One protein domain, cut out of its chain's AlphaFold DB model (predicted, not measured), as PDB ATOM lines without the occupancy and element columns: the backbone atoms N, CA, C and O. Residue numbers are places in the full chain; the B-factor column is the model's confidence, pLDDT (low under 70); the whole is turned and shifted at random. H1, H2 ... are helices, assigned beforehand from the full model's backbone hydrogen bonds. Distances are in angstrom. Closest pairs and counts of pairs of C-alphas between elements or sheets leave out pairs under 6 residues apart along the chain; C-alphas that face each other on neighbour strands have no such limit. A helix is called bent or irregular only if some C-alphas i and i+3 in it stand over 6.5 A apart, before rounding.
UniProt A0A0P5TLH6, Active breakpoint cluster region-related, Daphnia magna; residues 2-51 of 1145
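Overview. This is residues 2 to 51 of the 1145 residues of the protein "Active breakpoint cluster region-related" of Daphnia magna (UniProt A0A0P5TLH6). The model is an open hook: a short helix, H1, then a loop that turns the chain round, then one long, nearly straight helix, H2, which makes the longest axis. H1 and H2 are apart, with no compact core between them, and most of H2's length sticks out alone. The printed part has 50 residues with two named helices, H1 then H2, and no named strand; the class is all helix. The whole is extended, with a radius of gyration of the C-alphas of 17.3 A, and the C-alphas span 55 by 20 by 14 A, a rod in outline.

Along the chain. After Asn 2, H1 takes residues 3 to 14, beginning at C-alpha 3 (40.964, -34.864, -0.999) and ending at C-alpha 14 (39.197, -36.562, 15.780). Residues 15 to 21 follow. H2 takes residues 22 to 51, 44.1 A from first to last C-alpha, from (49.771, -47.846, 7.669) to (26.445, -58.167, -28.362). Between these end points z rises along H1 and falls along H2.

Arrangement. H1 and H2 are apart, with no C-alpha of the one within 8 A of the other. Neither is bent. Every O i to N i+4 pair in H2 is within hydrogen-bond range; in H1, 7 of 8 are.

Size, cuts and confidence. The C-alphas farthest apart are those of Gly 17, in the link, and Phe 51, at 55.8 A. The link from H1 to H2, 7 residues, is short but not tight. Residues 2 to 7, 13 to 18 and 21 to 51 stand free. The printed part has no cut. Its mean pLDDT is 74.7; residues 2 to 3, 5, 17 to 18, 23, 27 and 38 are under 70.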
ATOM      1  N   ASN A   2      42.441 -31.318  -3.034       56.06
ATOM      2  CA  ASN A   2      43.363 -32.430  -2.773       56.06
ATOM      3  C   ASN A   2      42.814 -33.287  -1.626       56.06
ATOM      4  O   ASN A   2      43.216 -33.108  -0.484       56.06
ATOM      5  N   GLU A   3      41.861 -34.164  -1.942       68.44
ATOM      6  CA  GLU A   3      40.964 -34.864  -0.999       68.44
ATOM      7  C   GLU A   3      41.697 -35.519   0.186       68.44
ATOM      8  O   GLU A   3      41.283 -35.373   1.334       68.44
ATOM      9  N   PHE A   4      42.855 -36.136  -0.066       74.31
ATOM     10  CA  PHE A   4      43.721 -36.704   0.973       74.31
ATOM     11  C   PHE A   4      44.193 -35.669   2.015       74.31
ATOM     12  O   PHE A   4      44.271 -35.965   3.202       74.31
ATOM     13  N   SER A   5      44.464 -34.427   1.601       69.69
ATOM     14  CA  SER A   5      44.846 -33.340   2.511       69.69
ATOM     15  C   SER A   5      43.694 -32.853   3.389       69.69
ATOM     16  O   SER A   5      43.970 -32.209   4.400       69.69
ATOM     17  N   ASP A   6      42.444 -33.093   3.004       76.38
ATOM     18  CA  ASP A   6      41.271 -32.701   3.785       76.38
ATOM     19  C   ASP A   6      40.830 -33.854   4.703       76.38
ATOM     20  O   ASP A   6      40.554 -33.620   5.880       76.38
ATOM     21  N   PHE A   7      40.953 -35.105   4.243       75.69
ATOM     22  CA  PHE A   7      40.879 -36.300   5.093       75.69
ATOM     23  C   PHE A   7      41.917 -36.273   6.231       75.69
ATOM     24  O   PHE A   7      41.560 -36.417   7.396       75.69
ATOM     25  N   CYS A   8      43.189 -35.977   5.937       73.12
ATOM     26  CA  CYS A   8      44.235 -35.870   6.962       73.12
ATOM     27  C   CYS A   8      44.025 -34.709   7.955       73.12
ATOM     28  O   CYS A   8      44.568 -34.757   9.059       73.12
ATOM     29  N   LYS A   9      43.241 -33.674   7.606       76.75
ATOM     30  CA  LYS A   9      42.813 -32.640   8.569       76.75
ATOM     31  C   LYS A   9      41.708 -33.161   9.481       76.75
ATOM     32  O   LYS A   9      41.786 -32.918  10.677       76.75
ATOM     33  N   ALA A  10      40.719 -33.868   8.930       78.38
ATOM     34  CA  ALA A  10      39.639 -34.477   9.704       78.38
ATOM     35  C   ALA A  10      40.182 -35.518  10.698       78.38
ATOM     36  O   ALA A  10      39.900 -35.421  11.889       78.38
ATOM     37  N   TRP A  11      41.069 -36.414  10.243       79.81
ATOM     38  CA  TRP A  11      41.728 -37.408  11.099       79.81
ATOM     39  C   TRP A  11      42.445 -36.765  12.292       79.81
ATOM     40  O   TRP A  11      42.240 -37.166  13.432       79.81
ATOM     41  N   LYS A  12      43.231 -35.703  12.060       77.38
ATOM     42  CA  LYS A  12      43.927 -34.972  13.136       77.38
ATOM     43  C   LYS A  12      43.024 -34.046  13.964       77.38
ATOM     44  O   LYS A  12      43.512 -33.438  14.915       77.38
ATOM     45  N   LEU A  13      41.738 -33.939  13.620       78.81
ATOM     46  CA  LEU A  13      40.714 -33.271  14.423       78.81
ATOM     47  C   LEU A  13      40.035 -34.252  15.395       78.81
ATOM     48  O   LEU A  13      39.764 -33.874  16.530       78.81
ATOM     49  N   GLU A  14      39.782 -35.491  14.956       76.69
ATOM     50  CA  GLU A  14      39.197 -36.562  15.780       76.69
ATOM     51  C   GLU A  14      40.236 -37.273  16.662       76.69
ATOM     52  O   GLU A  14      39.926 -37.624  17.799       76.69
ATOM     53  N   PHE A  15      41.477 -37.428  16.180       76.69
ATOM     54  CA  PHE A  15      42.560 -38.158  16.856       76.69
ATOM     55  C   PHE A  15      43.816 -37.274  17.027       76.69
ATOM     56  O   PHE A  15      44.781 -37.378  16.260       76.69
ATOM     57  N   PRO A  16      43.837 -36.345  18.009       71.25
ATOM     58  CA  PRO A  16      44.914 -35.368  18.148       71.25
ATOM     59  C   PRO A  16      46.199 -35.998  18.702       71.25
ATOM     60  O   PRO A  16      46.323 -36.249  19.898       71.25
ATOM     61  N   GLY A  17      47.190 -36.190  17.830       69.69
ATOM     62  CA  GLY A  17      48.530 -36.667  18.196       69.69
ATOM     63  C   GLY A  17      48.936 -37.988  17.547       69.69
ATOM     64  O   GLY A  17      50.121 -38.307  17.551       69.69
ATOM     65  N   GLU A  18      47.996 -38.708  16.931       68.81
ATOM     66  CA  GLU A  18      48.294 -39.915  16.157       68.81
ATOM     67  C   GLU A  18      48.491 -39.591  14.666       68.81
ATOM     68  O   GLU A  18      47.795 -38.757  14.076       68.81
ATOM     69  N   ASP A  19      49.470 -40.248  14.044       72.50
ATOM     70  CA  ASP A  19      49.631 -40.263  12.589       72.50
ATOM     71  C   ASP A  19      48.810 -41.406  11.973       72.50
ATOM     72  O   ASP A  19      48.532 -42.416  12.619       72.50
ATOM     73  N   LEU A  20      48.398 -41.232  10.715       73.88
ATOM     74  CA  LEU A  20      47.474 -42.140  10.031       73.88
ATOM     75  C   LEU A  20      48.058 -43.574   9.940       73.88
ATOM     76  O   LEU A  20      49.140 -43.735   9.366       73.88
ATOM     77  N   PRO A  21      47.372 -44.618  10.455       76.81
ATOM     78  CA  PRO A  21      47.912 -45.977  10.489       76.81
ATOM     79  C   PRO A  21      48.221 -46.546   9.099       76.81
ATOM     80  O   PRO A  21      47.398 -46.472   8.188       76.81
ATOM     81  N   THR A  22      49.367 -47.216   8.945       70.50
ATOM     82  CA  THR A  22      49.771 -47.846   7.669       70.50
ATOM     83  C   THR A  22      48.767 -48.890   7.176       70.50
ATOM     84  O   THR A  22      48.550 -49.012   5.971       70.50
ATOM     85  N   VAL A  23      48.095 -49.585   8.101       65.56
ATOM     86  CA  VAL A  23      47.037 -50.572   7.818       65.56
ATOM     87  C   VAL A  23      45.876 -49.952   7.029       65.56
ATOM     88  O   VAL A  23      45.358 -50.583   6.112       65.56
ATOM     89  N   TRP A  24      45.516 -48.689   7.300       79.00
ATOM     90  CA  TRP A  24      44.463 -47.987   6.554       79.00
ATOM     91  C   TRP A  24      44.826 -47.820   5.073       79.00
ATOM     92  O   TRP A  24      43.957 -47.923   4.203       79.00
ATOM     93  N   GLU A  25      46.107 -47.597   4.756       74.62
ATOM     94  CA  GLU A  25      46.546 -47.504   3.363       74.62
ATOM     95  C   GLU A  25      46.492 -48.876   2.672       74.62
ATOM     96  O   GLU A  25      46.087 -48.969   1.512       74.62
ATOM     97  N   GLU A  26      46.846 -49.950   3.381       72.25
ATOM     98  CA  GLU A  26      46.778 -51.322   2.865       72.25
ATOM     99  C   GLU A  26      45.330 -51.767   2.599       72.25
ATOM    100  O   GLU A  26      45.042 -52.238   1.495       72.25
ATOM    101  N   ASP A  27      44.395 -51.513   3.520       69.81
ATOM    102  CA  ASP A  27      42.961 -51.788   3.329       69.81
ATOM    103  C   ASP A  27      42.333 -50.927   2.224       69.81
ATOM    104  O   ASP A  27      41.532 -51.412   1.416       69.81
ATOM    105  N   THR A  28      42.726 -49.653   2.118       76.88
ATOM    106  CA  THR A  28      42.269 -48.765   1.036       76.88
ATOM    107  C   THR A  28      42.770 -49.261  -0.326       76.88
ATOM    108  O   THR A  28      42.007 -49.319  -1.297       76.88
ATOM    109  N   ARG A  29      44.031 -49.711  -0.410       74.00
ATOM    110  CA  ARG A  29      44.602 -50.348  -1.610       74.00
ATOM    111  C   ARG A  29      43.910 -51.681  -1.934       74.00
ATOM    112  O   ARG A  29      43.638 -51.944  -3.109       74.00
ATOM    113  N   ALA A  30      43.586 -52.497  -0.930       72.69
ATOM    114  CA  ALA A  30      42.892 -53.774  -1.098       72.69
ATOM    115  C   ALA A  30      41.455 -53.590  -1.619       72.69
ATOM    116  O   ALA A  30      41.063 -54.236  -2.598       72.69
ATOM    117  N   ASN A  31      40.695 -52.650  -1.048       72.62
ATOM    118  CA  ASN A  31      39.361 -52.300  -1.533       72.62
ATOM    119  C   ASN A  31      39.405 -51.722  -2.954       72.62
ATOM    120  O   ASN A  31      38.644 -52.168  -3.814       72.62
ATOM    121  N   LEU A  32      40.349 -50.826  -3.268       79.62
ATOM    122  CA  LEU A  32      40.529 -50.319  -4.634       79.62
ATOM    123  C   LEU A  32      40.809 -51.451  -5.644       79.62
ATOM    124  O   LEU A  32      40.303 -51.419  -6.768       79.62
ATOM    125  N   LEU A  33      41.579 -52.473  -5.255       81.25
ATOM    126  CA  LEU A  33      41.838 -53.649  -6.091       81.25
ATOM    127  C   LEU A  33      40.579 -54.518  -6.278       81.25
ATOM    128  O   LEU A  33      40.333 -55.006  -7.383       81.25
ATOM    129  N   ARG A  34      39.760 -54.679  -5.229       76.44
ATOM    130  CA  ARG A  34      38.466 -55.385  -5.276       76.44
ATOM    131  C   ARG A  34      37.475 -54.678  -6.204       76.44
ATOM    132  O   ARG A  34      36.930 -55.312  -7.105       76.44
ATOM    133  N   HIS A  35      37.305 -53.365  -6.058       73.75
ATOM    134  CA  HIS A  35      36.409 -52.583  -6.913       73.75
ATOM    135  C   HIS A  35      36.867 -52.550  -8.379       73.75
ATOM    136  O   HIS A  35      36.022 -52.643  -9.266       73.75
ATOM    137  N   LYS A  36      38.180 -52.524  -8.660       78.06
ATOM    138  CA  LYS A  36      38.697 -52.675 -10.036       78.06
ATOM    139  C   LYS A  36      38.321 -54.026 -10.658       78.06
ATOM    140  O   LYS A  36      37.814 -54.042 -11.774       78.06
ATOM    141  N   LYS A  37      38.474 -55.139  -9.927       77.31
ATOM    142  CA  LYS A  37      38.041 -56.469 -10.406       77.31
ATOM    143  C   LYS A  37      36.538 -56.524 -10.695       77.31
ATOM    144  O   LYS A  37      36.147 -57.033 -11.741       77.31
ATOM    145  N   ASN A  38      35.707 -55.963  -9.813       69.56
ATOM    146  CA  ASN A  38      34.258 -55.904 -10.026       69.56
ATOM    147  C   ASN A  38      33.894 -55.046 -11.252       69.56
ATOM    148  O   ASN A  38      33.035 -55.433 -12.037       69.56
ATOM    149  N   LEU A  39      34.573 -53.912 -11.450       78.50
ATOM    150  CA  LEU A  39      34.383 -53.033 -12.607       78.50
ATOM    151  C   LEU A  39      34.757 -53.731 -13.927       78.50
ATOM    152  O   LEU A  39      34.058 -53.570 -14.924       78.50
ATOM    153  N   ASP A  40      35.832 -54.520 -13.948       78.38
ATOM    154  CA  ASP A  40      36.235 -55.264 -15.147       78.38
ATOM    155  C   ASP A  40      35.325 -56.477 -15.424       78.38
ATOM    156  O   ASP A  40      35.041 -56.760 -16.590       78.38
ATOM    157  N   TYR A  41      34.774 -57.121 -14.386       77.31
ATOM    158  CA  TYR A  41      33.700 -58.112 -14.533       77.31
ATOM    159  C   TYR A  41      32.423 -57.486 -15.120       77.31
ATOM    160  O   TYR A  41      31.925 -57.965 -16.138       77.31
ATOM    161  N   LEU A  42      31.951 -56.363 -14.568       73.06
ATOM    162  CA  LEU A  42      30.769 -55.648 -15.072       73.06
ATOM    163  C   LEU A  42      30.948 -55.179 -16.525       73.06
ATOM    164  O   LEU A  42      30.039 -55.340 -17.333       73.06
ATOM    165  N   LYS A  43      32.138 -54.692 -16.910       79.44
ATOM    166  CA  LYS A  43      32.464 -54.404 -18.321       79.44
ATOM    167  C   LYS A  43      32.431 -55.647 -19.213       79.44
ATOM    168  O   LYS A  43      32.205 -55.509 -20.412       79.44
ATOM    169  N   SER A  44      32.716 -56.836 -18.681       72.62
ATOM    170  CA  SER A  44      32.617 -58.078 -19.453       72.62
ATOM    171  C   SER A  44      31.160 -58.493 -19.670       72.62
ATOM    172  O   SER A  44      30.819 -58.907 -20.774       72.62
ATOM    173  N   GLU A  45      30.291 -58.278 -18.678       77.81
ATOM    174  CA  GLU A  45      28.859 -58.573 -18.778       77.81
ATOM    175  C   GLU A  45      28.134 -57.576 -19.693       77.81
ATOM    176  O   GLU A  45      27.452 -57.991 -20.624       77.81
ATOM    177  N   VAL A  46      28.394 -56.269 -19.546       78.38
ATOM    178  CA  VAL A  46      27.859 -55.228 -20.449       78.38
ATOM    179  C   VAL A  46      28.236 -55.497 -21.911       78.38
ATOM    180  O   VAL A  46      27.417 -55.289 -22.796       78.38
ATOM    181  N   ARG A  47      29.432 -56.035 -22.190       76.31
ATOM    182  CA  ARG A  47      29.835 -56.417 -23.559       76.31
ATOM    183  C   ARG A  47      29.080 -57.624 -24.119       76.31
ATOM    184  O   ARG A  47      28.907 -57.688 -25.334       76.31
ATOM    185  N   LYS A  48      28.652 -58.572 -23.276       71.56
ATOM    186  CA  LYS A  48      27.769 -59.674 -23.700       71.56
ATOM    187  C   LYS A  48      26.392 -59.122 -24.054       71.56
ATOM    188  O   LYS A  48      25.871 -59.447 -25.113       71.56
ATOM    189  N   GLU A  49      25.865 -58.233 -23.218       77.25
ATOM    190  CA  GLU A  49      24.550 -57.626 -23.430       77.25
ATOM    191  C   GLU A  49      24.541 -56.716 -24.669       77.25
ATOM    192  O   GLU A  49      23.674 -56.842 -25.526       77.25
ATOM    193  N   GLU A  50      25.577 -55.891 -24.861       76.94
ATOM    194  CA  GLU A  50      25.789 -55.119 -26.092       76.94
ATOM    195  C   GLU A  50      25.865 -55.996 -27.353       76.94
ATOM    196  O   GLU A  50      25.488 -55.543 -28.433       76.94
ATOM    197  N   PHE A  51      26.407 -57.214 -27.252       83.44
ATOM    198  CA  PHE A  51      26.445 -58.167 -28.362       83.44
ATOM    199  C   PHE A  51      25.063 -58.789 -28.604       83.44
ATOM    200  O   PHE A  51      24.629 -58.881 -29.751       83.44
TER     201      PHE A  51